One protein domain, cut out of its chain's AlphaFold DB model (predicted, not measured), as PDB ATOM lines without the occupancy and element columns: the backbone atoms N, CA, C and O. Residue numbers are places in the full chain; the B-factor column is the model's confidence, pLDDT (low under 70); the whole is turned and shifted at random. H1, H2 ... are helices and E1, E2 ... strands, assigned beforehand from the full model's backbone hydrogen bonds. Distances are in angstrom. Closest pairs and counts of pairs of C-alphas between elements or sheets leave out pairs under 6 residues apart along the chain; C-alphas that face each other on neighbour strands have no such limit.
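This is residues 9 to 109 of the 150 residues of an uncharacterized protein of Treponema saccharophilum DSM 2985 (UniProt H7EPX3). A small three-stranded antiparallel sheet has H3 along one face; H1 packs on H3 and H2, while H4 lies off near the last residue of E2. The printed part has 101 residues, with H1, E1, H2, H3, E2, E3 and H4 along the chain, and the sheet's order is E1, E3, E2. The class is mixed, helices and strands; the whole is compact, with a radius of gyration of the C-alphas of 12.9 A and spans of 37 by 32 by 19 A.

Find C-alpha 68 at (290.511, 362.913, 136.248); from there E2 runs 16.6 A to residue 73. E3, residues 79 to 84, spans 15.3 A, and E1 holds residues 25 to 27. Then look for H1 at residues 9 to 18, beginning at (293.224, 358.875, 115.743), H2 at 28 to 39, 16.2 A, and H3 at 51 to 59. H4, residues 92 to 102, ends at (308.521, 358.453, 119.658).

The hairpin E2 and E3 has N 70 and O 82 at 2.8 A; E1 and E3, also antiparallel, have N 81 and O 26 at 2.9 A. E1, H2 H3, E2 is a split strand-helix-strand unit, two strands running the same way with E3 between them, its crossover right-handed. H3 is on the sheet at a height of 9.4 A, over E2 and only just over E3, with 3 C-alphas there. H1 touches H3, closest at C-alphas 10 and 57, 5.0 A, and H2, closest at C-alphas 16 and 35, 5.6 A. H2 and H4 only graze the sheet, with residues 28 to 33 and 94 to 98. In H1, H2, H3 and H4 every O i to N i+4 pair is within hydrogen-bond range.

The farthest C-alphas, of Asp 65 and Ser 104, are 37.6 A apart. The printed part has no cut, and the link H2 to H3 is long. Residues 63 and 87 have pLDDT under 70.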
ATOM      1  N   VAL A   9     292.347 359.608 114.823       88.31
ATOM      2  CA  VAL A   9     293.224 358.875 115.743       88.31
ATOM      3  C   VAL A   9     292.813 359.152 117.188       88.31
ATOM      4  O   VAL A   9     292.559 358.212 117.937       88.31
ATOM      5  N   GLN A  10     292.659 360.426 117.556       90.62
ATOM      6  CA  GLN A  10     292.261 360.849 118.900       90.62
ATOM      7  C   GLN A  10     290.880 360.315 119.289       90.62
ATOM      8  O   GLN A  10     290.703 359.814 120.394       90.62
ATOM      9  N   ARG A  11     289.915 360.318 118.363       88.81
ATOM     10  CA  ARG A  11     288.581 359.741 118.587       88.81
ATOM     11  C   ARG A  11     288.641 358.232 118.819       88.81
ATOM     12  O   ARG A  11     287.934 357.709 119.675       88.81
ATOM     13  N   ALA A  12     289.493 357.524 118.076       88.69
ATOM     14  CA  ALA A  12     289.688 356.094 118.285       88.69
ATOM     15  C   ALA A  12     290.362 355.798 119.635       88.69
ATOM     16  O   ALA A  12     290.000 354.822 120.292       88.69
ATOM     17  N   ILE A  13     291.308 356.641 120.059       90.88
ATOM     18  CA  ILE A  13     291.938 356.565 121.382       90.88
ATOM     19  C   ILE A  13     290.898 356.822 122.477       90.88
ATOM     20  O   ILE A  13     290.794 356.010 123.391       90.88
ATOM     21  N   ALA A  14     290.089 357.874 122.350       89.06
ATOM     22  CA  ALA A  14     289.022 358.206 123.294       89.06
ATOM     23  C   ALA A  14     288.048 357.031 123.480       89.06
ATOM     24  O   ALA A  14     287.869 356.550 124.595       89.06
ATOM     25  N   GLY A  15     287.537 356.463 122.381       88.06
ATOM     26  CA  GLY A  15     286.660 355.288 122.451       88.06
ATOM     27  C   GLY A  15     287.345 354.046 123.039       88.06
ATOM     28  O   GLY A  15     286.706 353.229 123.702       88.06
ATOM     29  N   ALA A  16     288.660 353.887 122.848       89.06
ATOM     30  CA  ALA A  16     289.411 352.804 123.482       89.06
ATOM     31  C   ALA A  16     289.559 353.005 125.000       89.06
ATOM     32  O   ALA A  16     289.481 352.016 125.737       89.06
ATOM     33  N   VAL A  17     289.758 354.248 125.450       88.06
ATOM     34  CA  VAL A  17     289.813 354.640 126.867       88.06
ATOM     35  C   VAL A  17     288.459 354.418 127.537       88.06
ATOM     36  O   VAL A  17     288.400 353.739 128.559       88.06
ATOM     37  N   GLU A  18     287.364 354.870 126.924       86.94
ATOM     38  CA  GLU A  18     286.000 354.622 127.415       86.94
ATOM     39  C   GLU A  18     285.707 353.122 127.542       86.94
ATOM     40  O   GLU A  18     285.187 352.658 128.556       86.94
ATOM     41  N   ALA A  19     286.142 352.324 126.562       86.12
ATOM     42  CA  ALA A  19     285.975 350.876 126.593       86.12
ATOM     43  C   ALA A  19     286.780 350.177 127.706       86.12
ATOM     44  O   ALA A  19     286.634 348.963 127.883       86.12
ATOM     45  N   PHE A  20     287.707 350.847 128.406       83.69
ATOM     46  CA  PHE A  20     288.333 350.297 129.619       83.69
ATOM     47  C   PHE A  20     287.438 350.393 130.855       83.69
ATOM     48  O   PHE A  20     287.715 349.671 131.815       83.69
ATOM     49  N   GLY A  21     286.360 351.182 130.811       78.12
ATOM     50  CA  GLY A  21     285.421 351.321 131.920       78.12
ATOM     51  C   GLY A  21     286.145 351.700 133.209       78.12
ATOM     52  O   GLY A  21     287.069 352.507 133.192       78.12
ATOM     53  N   GLU A  22     285.776 351.059 134.314       72.81
ATOM     54  CA  GLU A  22     286.284 351.322 135.670       72.81
ATOM     55  C   GLU A  22     287.736 350.895 135.925       72.81
ATOM     56  O   GLU A  22     288.238 351.003 137.045       72.81
ATOM     57  N   ARG A  23     288.451 350.393 134.911       81.00
ATOM     58  CA  ARG A  23     289.834 349.962 135.108       81.00
ATOM     59  C   ARG A  23     290.694 351.147 135.554       81.00
ATOM     60  O   ARG A  23     290.950 352.068 134.784       81.00
ATOM     61  N   ALA A  24     291.213 351.052 136.776       76.69
ATOM     62  CA  ALA A  24     291.964 352.126 137.423       76.69
ATOM     63  C   ALA A  24     293.265 352.509 136.699       76.69
ATOM     64  O   ALA A  24     293.689 353.658 136.784       76.69
ATOM     65  N   ARG A  25     293.912 351.558 136.004       86.62
ATOM     66  CA  ARG A  25     295.203 351.776 135.336       86.62
ATOM     67  C   ARG A  25     295.423 350.872 134.125       86.62
ATOM     68  O   ARG A  25     295.153 349.664 134.171       86.62
ATOM     69  N   PHE A  26     295.977 351.438 133.056       90.62
ATOM     70  CA  PHE A  26     296.341 350.721 131.830       90.62
ATOM     71  C   PHE A  26     297.546 351.365 131.132       90.62
ATOM     72  O   PHE A  26     297.913 352.508 131.400       90.62
ATOM     73  N   SER A  27     298.204 350.591 130.268       91.50
ATOM     74  CA  SER A  27     299.403 351.020 129.544       91.50
ATOM     75  C   SER A  27     299.093 351.492 128.124       91.50
ATOM     76  O   SER A  27     298.078 351.118 127.536       91.50
ATOM     77  N   GLU A  28     300.021 352.239 127.527       90.19
ATOM     78  CA  GLU A  28     299.999 352.608 126.106       90.19
ATOM     79  C   GLU A  28     299.727 351.409 125.186       90.19
ATOM     80  O   GLU A  28     298.916 351.485 124.263       90.19
ATOM     81  N   ALA A  29     300.380 350.275 125.461       89.06
ATOM     82  CA  ALA A  29     300.247 349.063 124.664       89.06
ATOM     83  C   ALA A  29     298.822 348.490 124.725       89.06
ATOM     84  O   ALA A  29     298.312 347.997 123.712       89.06
ATOM     85  N   ASP A  30     298.164 348.586 125.884       90.88
ATOM     86  CA  ASP A  30     296.775 348.159 126.058       90.88
ATOM     87  C   ASP A  30     295.830 349.032 125.223       90.88
ATOM     88  O   ASP A  30     294.960 348.506 124.517       90.88
ATOM     89  N   ILE A  31     296.032 350.354 125.250       91.25
ATOM     90  CA  ILE A  31     295.250 351.311 124.456       91.25
ATOM     91  C   ILE A  31     295.475 351.041 122.968       91.25
ATOM     92  O   ILE A  31     294.514 350.814 122.233       91.25
ATOM     93  N   ALA A  32     296.730 350.952 122.522       90.50
ATOM     94  CA  ALA A  32     297.071 350.692 121.125       90.50
ATOM     95  C   ALA A  32     296.486 349.363 120.626       90.50
ATOM     96  O   ALA A  32     296.065 349.251 119.471       90.50
ATOM     97  N   LYS A  33     296.439 348.334 121.481       91.06
ATOM     98  CA  LYS A  33     295.802 347.049 121.165       91.06
ATOM     99  C   LYS A  33     294.293 347.204 120.968       91.06
ATOM    100  O   LYS A  33     293.771 346.686 119.979       91.06
ATOM    101  N   LYS A  34     293.601 347.929 121.854       90.62
ATOM    102  CA  LYS A  34     292.157 348.190 121.712       90.62
ATOM    103  C   LYS A  34     291.834 349.055 120.501       90.62
ATOM    104  O   LYS A  34     290.935 348.695 119.749       90.62
ATOM    105  N   VAL A  35     292.595 350.122 120.264       90.75
ATOM    106  CA  VAL A  35     292.436 350.995 119.088       90.75
ATOM    107  C   VAL A  35     292.530 350.177 117.801       90.75
ATOM    108  O   VAL A  35     291.650 350.265 116.946       90.75
ATOM    109  N   ARG A  36     293.546 349.313 117.677       90.50
ATOM    110  CA  ARG A  36     293.697 348.430 116.508       90.50
ATOM    111  C   ARG A  36     292.538 347.453 116.361       90.50
ATOM    112  O   ARG A  36     292.039 347.284 115.250       90.50
ATOM    113  N   ALA A  37     292.104 346.833 117.459       87.19
ATOM    114  CA  ALA A  37     290.982 345.900 117.448       87.19
ATOM    115  C   ALA A  37     289.677 346.586 117.008       87.19
ATOM    116  O   ALA A  37     289.007 346.090 116.105       87.19
ATOM    117  N   ALA A  38     289.368 347.757 117.570       86.06
ATOM    118  CA  ALA A  38     288.175 348.536 117.240       86.06
ATOM    119  C   ALA A  38     288.210 349.067 115.797       86.06
ATOM    120  O   ALA A  38     287.227 348.974 115.057       86.06
ATOM    121  N   ALA A  39     289.364 349.572 115.353       85.75
ATOM    122  CA  ALA A  39     289.536 350.072 113.994       85.75
ATOM    123  C   ALA A  39     289.591 348.944 112.945       85.75
ATOM    124  O   ALA A  39     289.288 349.182 111.776       85.75
ATOM    125  N   GLY A  40     289.928 347.711 113.340       84.56
ATOM    126  CA  GLY A  40     290.159 346.584 112.432       84.56
ATOM    127  C   GLY A  40     291.522 346.642 111.731       84.56
ATOM    128  O   GLY A  40     291.656 346.182 110.595       84.56
ATOM    129  N   ILE A  41     292.527 347.234 112.381       86.19
ATOM    130  CA  ILE A  41     293.903 347.325 111.880       86.19
ATOM    131  C   ILE A  41     294.630 346.019 112.236       86.19
ATOM    132  O   ILE A  41     294.943 345.765 113.397       86.19
ATOM    133  N   SER A  42     294.902 345.177 111.237       79.31
ATOM    134  CA  SER A  42     295.604 343.894 111.423       79.31
ATOM    135  C   SER A  42     297.137 343.995 111.354       79.31
ATOM    136  O   SER A  42     297.833 343.081 111.804       79.31
ATOM    137  N   GLY A  43     297.662 345.091 110.794       79.56
ATOM    138  CA  GLY A  43     299.095 345.401 110.714       79.56
ATOM    139  C   GLY A  43     299.622 346.159 111.938       79.56
ATOM    140  O   GLY A  43     298.880 346.405 112.887       79.56
ATOM    141  N   LYS A  44     300.913 346.527 111.914       83.12
ATOM    142  CA  LYS A  44     301.559 347.379 112.932       83.12
ATOM    143  C   LYS A  44     301.374 346.883 114.370       83.12
ATOM    144  O   LYS A  44     300.888 347.579 115.260       83.12
ATOM    145  N   LYS A  45     301.737 345.617 114.615       83.56
ATOM    146  CA  LYS A  45     301.424 344.949 115.889       83.56
ATOM    147  C   LYS A  45     302.098 345.579 117.116       83.56
ATOM    148  O   LYS A  45     301.606 345.383 118.230       83.56
ATOM    149  N   ARG A  46     303.201 346.291 116.886       85.56
ATOM    150  CA  ARG A  46     304.029 346.964 117.890       85.56
ATOM    151  C   ARG A  46     303.869 348.484 117.873       85.56
ATOM    152  O   ARG A  46     304.565 349.142 118.633       85.56
ATOM    153  N   ALA A  47     302.985 349.022 117.029       86.25
ATOM    154  CA  ALA A  47     302.807 350.460 116.971       86.25
ATOM    155  C   ALA A  47     302.209 350.990 118.274       86.25
ATOM    156  O   ALA A  47     301.236 350.431 118.796       86.25
ATOM    157  N   GLY A  48     302.828 352.056 118.767       88.25
ATOM    158  CA  GLY A  48     302.396 352.819 119.924       88.25
ATOM    159  C   GLY A  48     301.436 353.944 119.553       88.25
ATOM    160  O   GLY A  48     300.916 354.023 118.431       88.25
ATOM    161  N   ILE A  49     301.215 354.822 120.522       90.31
ATOM    162  CA  ILE A  49     300.377 356.015 120.402       90.31
ATOM    163  C   ILE A  49     301.244 357.241 120.709       90.31
ATOM    164  O   ILE A  49     302.066 357.220 121.626       90.31
ATOM    165  N   ALA A  50     301.065 358.305 119.926       91.25
ATOM    166  CA  ALA A  50     301.721 359.579 120.182       91.25
ATOM    167  C   ALA A  50     301.205 360.186 121.492       91.25
ATOM    168  O   ALA A  50     299.991 360.232 121.718       91.25
ATOM    169  N   LEU A  51     302.108 360.697 122.332       90.06
ATOM    170  CA  LEU A  51     301.732 361.308 123.606       90.06
ATOM    171  C   LEU A  51     300.744 362.467 123.412       90.06
ATOM    172  O   LEU A  51     299.759 362.545 124.135       90.06
ATOM    173  N   SER A  52     300.950 363.314 122.400       89.75
ATOM    174  CA  SER A  52     300.057 364.452 122.132       89.75
ATOM    175  C   SER A  52     298.631 364.028 121.770       89.75
ATOM    176  O   SER A  52     297.673 364.672 122.189       89.75
ATOM    177  N   ASP A  53     298.474 362.949 120.999       90.44
ATOM    178  CA  ASP A  53     297.152 362.434 120.637       90.44
ATOM    179  C   ASP A  53     296.451 361.785 121.829       90.44
ATOM    180  O   ASP A  53     295.228 361.865 121.944       90.44
ATOM    181  N   LEU A  54     297.215 361.165 122.731       90.19
ATOM    182  CA  LEU A  54     296.682 360.633 123.978       90.19
ATOM    183  C   LEU A  54     296.232 361.754 124.924       90.19
ATOM    184  O   LEU A  54     295.117 361.681 125.431       90.19
ATOM    185  N   GLU A  55     297.057 362.785 125.130       89.00
ATOM    186  CA  GLU A  55     296.722 363.965 125.948       89.00
ATOM    187  C   GLU A  55     295.425 364.621 125.437       89.00
ATOM    188  O   GLU A  55     294.480 364.825 126.201       89.00
ATOM    189  N   ALA A  56     295.333 364.854 124.123       88.25
ATOM    190  CA  ALA A  56     294.138 365.418 123.499       88.25
ATOM    191  C   ALA A  56     292.904 364.516 123.673       88.25
ATOM    192  O   ALA A  56     291.827 364.999 124.019       88.25
ATOM    193  N   ALA A  57     293.047 363.202 123.481       89.06
ATOM    194  CA  ALA A  57     291.940 362.265 123.655       89.06
ATOM    195  C   ALA A  57     291.448 362.199 125.109       89.06
ATOM    196  O   ALA A  57     290.242 362.188 125.336       89.06
ATOM    197  N   LEU A  58     292.355 362.186 126.091       87.75
ATOM    198  CA  LEU A  58     291.996 362.141 127.513       87.75
ATOM    199  C   LEU A  58     291.310 363.425 127.976       87.75
ATOM    200  O   LEU A  58     290.361 363.342 128.749       87.75
ATOM    201  N   SER A  59     291.713 364.586 127.447       85.31
ATOM    202  CA  SER A  59     291.047 365.864 127.743       85.31
ATOM    203  C   SER A  59     289.571 365.900 127.313       85.31
ATOM    204  O   SER A  59     288.783 366.684 127.841       85.31
ATOM    205  N   ALA A  60     289.181 365.037 126.370       83.62
ATOM    206  CA  ALA A  60     287.819 364.938 125.860       83.62
ATOM    207  C   ALA A  60     286.990 363.818 126.513       83.62
ATOM    208  O   ALA A  60     285.780 363.767 126.292       83.62
ATOM    209  N   VAL A  61     287.607 362.923 127.295       83.25
ATOM    210  CA  VAL A  61     286.920 361.789 127.932       83.25
ATOM    211  C   VAL A  61     286.746 362.061 129.428       83.25
ATOM    212  O   VAL A  61     287.740 362.111 130.154       83.25
ATOM    213  N   PRO A  62     285.509 362.170 129.941       74.94
ATOM    214  CA  PRO A  62     285.290 362.290 131.377       74.94
ATOM    215  C   PRO A  62     285.700 360.989 132.085       74.94
ATOM    216  O   PRO A  62     285.343 359.896 131.645       74.94
ATOM    217  N   ALA A  63     286.442 361.079 133.192       69.38
ATOM    218  CA  ALA A  63     286.831 359.883 133.953       69.38
ATOM    219  C   ALA A  63     285.702 359.341 134.857       69.38
ATOM    220  O   ALA A  63     285.803 358.208 135.331       69.38
ATOM    221  N   GLY A  64     284.621 360.113 135.037       70.94
ATOM    222  CA  GLY A  64     283.501 359.789 135.927       70.94
ATOM    223  C   GLY A  64     283.808 360.085 137.399       70.94
ATOM    224  O   GLY A  64     284.965 360.261 137.771       70.94
ATOM    225  N   ASP A  65     282.764 360.185 138.226       72.19
ATOM    226  CA  ASP A  65     282.839 360.272 139.699       72.19
ATOM    227  C   ASP A  65     283.783 361.349 140.271       72.19
ATOM    228  O   ASP A  65     284.400 361.167 141.318       72.19
ATOM    229  N   GLY A  66     283.922 362.483 139.577       72.31
ATOM    230  CA  GLY A  66     284.817 363.572 139.993       72.31
ATOM    231  C   GLY A  66     286.312 363.246 139.877       72.31
ATOM    232  O   GLY A  66     287.143 363.998 140.381       72.31
ATOM    233  N   LEU A  67     286.665 362.141 139.219       79.75
ATOM    234  CA  LEU A  67     288.042 361.762 138.923       79.75
ATOM    235  C   LEU A  67     288.511 362.408 137.616       79.75
ATOM    236  O   LEU A  67     287.718 362.788 136.752       79.75
ATOM    237  N   SER A  68     289.828 362.487 137.466       82.38
ATOM    238  CA  SER A  68     290.511 362.913 136.248       82.38
ATOM    239  C   SER A  68     291.442 361.810 135.749       82.38
ATOM    240  O   SER A  68     291.868 360.931 136.503       82.38
ATOM    241  N   TRP A  69     291.751 361.834 134.455       85.56
ATOM    242  CA  TRP A  69     292.767 360.958 133.884       85.56
ATOM    243  C   TRP A  69     294.145 361.589 134.068       85.56
ATOM    244  O   TRP A  69     294.408 362.666 133.541       85.56
ATOM    245  N   ALA A  70     295.038 360.908 134.776       87.56
ATOM    246  CA  ALA A  70     296.440 361.282 134.870       87.56
ATOM    247  C   ALA A  70     297.292 360.426 133.937       87.56
ATOM    248  O   ALA A  70     297.072 359.221 133.769       87.56
ATOM    249  N   VAL A  71     298.309 361.062 133.359       89.00
ATOM    250  CA  VAL A  71     299.290 360.399 132.506       89.00
ATOM    251  C   VAL A  71     300.638 360.408 133.210       89.00
ATOM    252  O   VAL A  71     301.118 361.437 133.676       89.00
ATOM    253  N   SER A  72     301.276 359.246 133.278       88.69
ATOM    254  CA  SER A  72     302.636 359.098 133.784       88.69
ATOM    255  C   SER A  72     303.491 358.314 132.797       88.69
ATOM    256  O   SER A  72     302.994 357.591 131.935       88.69
ATOM    257  N   VAL A  73     304.807 358.474 132.898       88.12
ATOM    258  CA  VAL A  73     305.768 357.743 132.071       88.12
ATOM    259  C   VAL A  73     306.658 356.928 132.996       88.12
ATOM    260  O   VAL A  73     307.194 357.454 133.972       88.12
ATOM    261  N   SER A  74     306.791 355.634 132.713       86.19
ATOM    262  CA  SER A  74     307.662 354.744 133.486       86.19
ATOM    263  C   SER A  74     309.145 354.984 133.178       86.19
ATOM    264  O   SER A  74     309.501 355.638 132.199       86.19
ATOM    265  N   SER A  75     310.034 354.377 133.970       80.62
ATOM    266  CA  SER A  75     311.481 354.368 133.699       80.62
ATOM    267  C   SER A  75     311.852 353.753 132.342       80.62
ATOM    268  O   SER A  75     312.904 354.066 131.797       80.62
ATOM    269  N   ALA A  76     310.975 352.920 131.771       82.69
ATOM    270  CA  ALA A  76     311.127 352.325 130.445       82.69
ATOM    271  C   ALA A  76     310.507 353.179 129.316       82.69
ATOM    272  O   ALA A  76     310.283 352.668 128.222       82.69
ATOM    273  N   ASN A  77     310.190 354.455 129.568       83.44
ATOM    274  CA  ASN A  77     309.522 355.371 128.628       83.44
ATOM    275  C   ASN A  77     308.138 354.896 128.138       83.44
ATOM    276  O   ASN A  77     307.664 355.327 127.083       83.44
ATOM    277  N   VAL A  78     307.475 354.027 128.907       84.75
ATOM    278  CA  VAL A  78     306.124 353.536 128.602       84.75
ATOM    279  C   VAL A  78     305.101 354.474 129.219       84.75
ATOM    280  O   VAL A  78     305.186 354.769 130.415       84.75
ATOM    281  N   ILE A  79     304.124 354.910 128.422       89.44
ATOM    282  CA  ILE A  79     303.029 355.741 128.921       89.44
ATOM    283  C   ILE A  79     302.047 354.876 129.719       89.44
ATOM    284  O   ILE A  79     301.663 353.775 129.309       89.44
ATOM    285  N   LEU A  80     301.648 355.390 130.871       90.69
ATOM    286  CA  LEU A  80     300.688 354.808 131.789       90.69
ATOM    287  C   LEU A  80     299.577 355.824 132.016       90.69
ATOM    288  O   LEU A  80     299.847 356.998 132.258       90.69
ATOM    289  N   VAL A  81     298.339 355.355 131.948       89.94
ATOM    290  CA  VAL A  81     297.154 356.163 132.221       89.94
ATOM    291  C   VAL A  81     296.489 355.602 133.465       89.94
ATOM    292  O   VAL A  81     296.288 354.386 133.574       89.94
ATOM    293  N   GLU A  82     296.183 356.481 134.407       89.25
ATOM    294  CA  GLU A  82     295.566 356.144 135.683       89.25
ATOM    295  C   GLU A  82     294.434 357.114 136.023       89.25
ATOM    296  O   GLU A  82     294.445 358.271 135.606       89.25
ATOM    297  N   ARG A  83     293.431 356.626 136.754       86.62
ATOM    298  CA  ARG A  83     292.372 357.471 137.311       86.62
ATOM    299  C   ARG A  83     292.836 358.026 138.641       86.62
ATOM    300  O   ARG A  83     293.139 357.257 139.555       86.62
ATOM    301  N   THR A  84     292.866 359.343 138.759       83.06
ATOM    302  CA  THR A  84     293.303 360.021 139.977       83.06
ATOM    303  C   THR A  84     292.328 361.131 140.351       83.06
ATOM    304  O   THR A  84     291.706 361.737 139.480       83.06
ATOM    305  N   PRO A  85     292.176 361.423 141.653       79.12
ATOM    306  CA  PRO A  85     291.386 362.567 142.104       79.12
ATOM    307  C   PRO A  85     292.078 363.902 141.794       79.12
ATOM    308  O   PRO A  85     291.436 364.943 141.754       79.12
ATOM    309  N   THR A  86     293.392 363.874 141.576       75.75
ATOM    310  CA  THR A  86     294.211 365.030 141.224       75.75
ATOM    311  C   THR A  86     294.740 364.889 139.810       75.75
ATOM    312  O   THR A  86     295.302 363.854 139.443       75.75
ATOM    313  N   GLU A  87     294.573 365.942 139.016       69.44
ATOM    314  CA  GLU A  87     295.195 366.041 137.704       69.44
ATOM    315  C   GLU A  87     296.713 366.120 137.887       69.44
ATOM    316  O   GLU A  87     297.231 366.934 138.656       69.44
ATOM    317  N   LYS A  88     297.434 365.206 137.238       74.56
ATOM    318  CA  LYS A  88     298.889 365.136 137.318       74.56
ATOM    319  C   LYS A  88     299.460 365.314 135.928       74.56
ATOM    320  O   LYS A  88     299.373 364.416 135.091       74.56
ATOM    321  N   GLU A  89     300.062 366.474 135.713       75.88
ATOM    322  CA  GLU A  89     300.761 366.774 134.474       75.88
ATOM    323  C   GLU A  89     302.120 366.070 134.416       75.88
ATOM    324  O   GLU A  89     302.817 365.866 135.419       75.88
ATOM    325  N   ILE A  90     302.524 365.711 133.201       83.38
ATOM    326  CA  ILE A  90     303.849 365.164 132.941       83.38
ATOM    327  C   ILE A  90     304.857 366.313 132.966       83.38
ATOM    328  O   ILE A  90     304.748 367.266 132.198       83.38
ATOM    329  N   GLY A  91     305.897 366.194 133.795       84.62
ATOM    330  CA  GLY A  91     306.982 367.174 133.825       84.62
ATOM    331  C   GLY A  91     307.639 367.365 132.449       84.62
ATOM    332  O   GLY A  91     307.845 366.402 131.702       84.62
ATOM    333  N   ALA A  92     308.019 368.604 132.124       86.62
ATOM    334  CA  ALA A  92     308.525 368.983 130.801       86.62
ATOM    335  C   ALA A  92     309.711 368.123 130.315       86.62
ATOM    336  O   ALA A  92     309.794 367.793 129.131       86.62
ATOM    337  N   ASP A  93     310.605 367.708 131.216       86.69
ATOM    338  CA  ASP A  93     311.740 366.843 130.874       86.69
ATOM    339  C   ASP A  93     311.316 365.425 130.499       86.69
ATOM    340  O   ASP A  93     311.840 364.843 129.548       86.69
ATOM    341  N   VAL A  94     310.342 364.869 131.219       86.81
ATOM    342  CA  VAL A  94     309.786 363.540 130.938       86.81
ATOM    343  C   VAL A  94     309.071 363.558 129.589       86.81
ATOM    344  O   VAL A  94     309.281 362.669 128.762       86.81
ATOM    345  N   ARG A  95     308.313 364.627 129.319       87.50
ATOM    346  CA  ARG A  95     307.652 364.852 128.031       87.50
ATOM    347  C   ARG A  95     308.656 364.913 126.879       87.50
ATOM    348  O   ARG A  95     308.493 364.201 125.893       87.50
ATOM    349  N   LYS A  96     309.736 365.693 127.018       88.50
ATOM    350  CA  LYS A  96     310.810 365.778 126.006       88.50
ATOM    351  C   LYS A  96     311.446 364.417 125.722       88.50
ATOM    352  O   LYS A  96     311.628 364.069 124.555       88.50
ATOM    353  N   ARG A  97     311.750 363.632 126.763       88.69
ATOM    354  CA  ARG A  97     312.312 362.277 126.608       88.69
ATOM    355  C   ARG A  97     311.355 361.355 125.862       88.69
ATOM    356  O   ARG A  97     311.780 360.643 124.953       88.69
ATOM    357  N   ARG A  98     310.065 361.398 126.202       89.00
ATOM    358  CA  ARG A  98     309.053 360.576 125.537       89.00
ATOM    359  C   ARG A  98     308.896 360.952 124.062       89.00
ATOM    360  O   ARG A  98     308.999 360.075 123.212       89.00
ATOM    361  N   VAL A  99     308.759 362.241 123.748       88.00
ATOM    362  CA  VAL A  99     308.664 362.731 122.358       88.00
ATOM    363  C   VAL A  99     309.920 362.382 121.547       88.00
ATOM    364  O   VAL A  99     309.835 362.076 120.359       88.00
ATOM    365  N   ALA A 100     311.104 362.373 122.167       87.94
ATOM    366  CA  ALA A 100     312.318 361.895 121.505       87.94
ATOM    367  C   ALA A 100     312.254 360.386 121.198       87.94
ATOM    368  O   ALA A 100     312.592 359.978 120.088       87.94
ATOM    369  N   SER A 101     311.769 359.572 122.141       85.50
ATOM    370  CA  SER A 101     311.586 358.122 121.963       85.50
ATOM    371  C   SER A 101     310.585 357.784 120.852       85.50
ATOM    372  O   SER A 101     310.763 356.808 120.117       85.50
ATOM    373  N   GLU A 102     309.551 358.610 120.690       87.62
ATOM    374  CA  GLU A 102     308.521 358.453 119.658       87.62
ATOM    375  C   GLU A 102     309.087 358.518 118.241       87.62
ATOM    376  O   GLU A 102     308.655 357.753 117.384       87.62
ATOM    377  N   LYS A 103     310.118 359.340 118.000       84.50
ATOM    378  CA  LYS A 103     310.765 359.451 116.677       84.50
ATOM    379  C   LYS A 103     311.371 358.137 116.184       84.50
ATOM    380  O   LYS A 103     311.509 357.941 114.982       84.50
ATOM    381  N   SER A 104     311.752 357.259 117.109       81.81
ATOM    382  CA  SER A 104     312.329 355.940 116.817       81.81
ATOM    383  C   SER A 104     311.310 354.799 116.870       81.81
ATOM    384  O   SER A 104     311.661 353.648 116.620       81.81
ATOM    385  N   SER A 105     310.053 355.105 117.203       82.62
ATOM    386  CA  SER A 105     308.989 354.123 117.396       82.62
ATOM    387  C   SER A 105     308.000 354.152 116.237       82.62
ATOM    388  O   SER A 105     307.723 355.195 115.647       82.62
ATOM    389  N   GLU A 106     307.418 353.000 115.916       89.06
ATOM    390  CA  GLU A 106     306.288 352.961 114.994       89.06
ATOM    391  C   GLU A 106     305.032 353.465 115.721       89.06
ATOM    392  O   GLU A 106     304.711 352.978 116.804       89.06
ATOM    393  N   LEU A 107     304.315 354.430 115.140       90.38
ATOM    394  CA  LEU A 107     303.096 355.004 115.719       90.38
ATOM    395  C   LEU A 107     301.880 354.745 114.827       90.38
ATOM    396  O   LEU A 107     301.992 354.598 113.602       90.38
ATOM    397  N   LEU A 108     300.706 354.696 115.457       87.94
ATOM    398  CA  LEU A 108     299.428 354.721 114.755       87.94
ATOM    399  C   LEU A 108     299.158 356.136 114.245       87.94
ATOM    400  O   LEU A 108     299.092 357.084 115.022       87.94
ATOM    401  N   VAL A 109     298.974 356.265 112.935       88.75
ATOM    402  CA  VAL A 109     298.734 357.547 112.263       88.75
ATOM    403  C   VAL A 109     297.425 357.509 111.485       88.75
ATOM    404  O   VAL A 109     296.898 356.447 111.160       88.75
TER     405      VAL A 109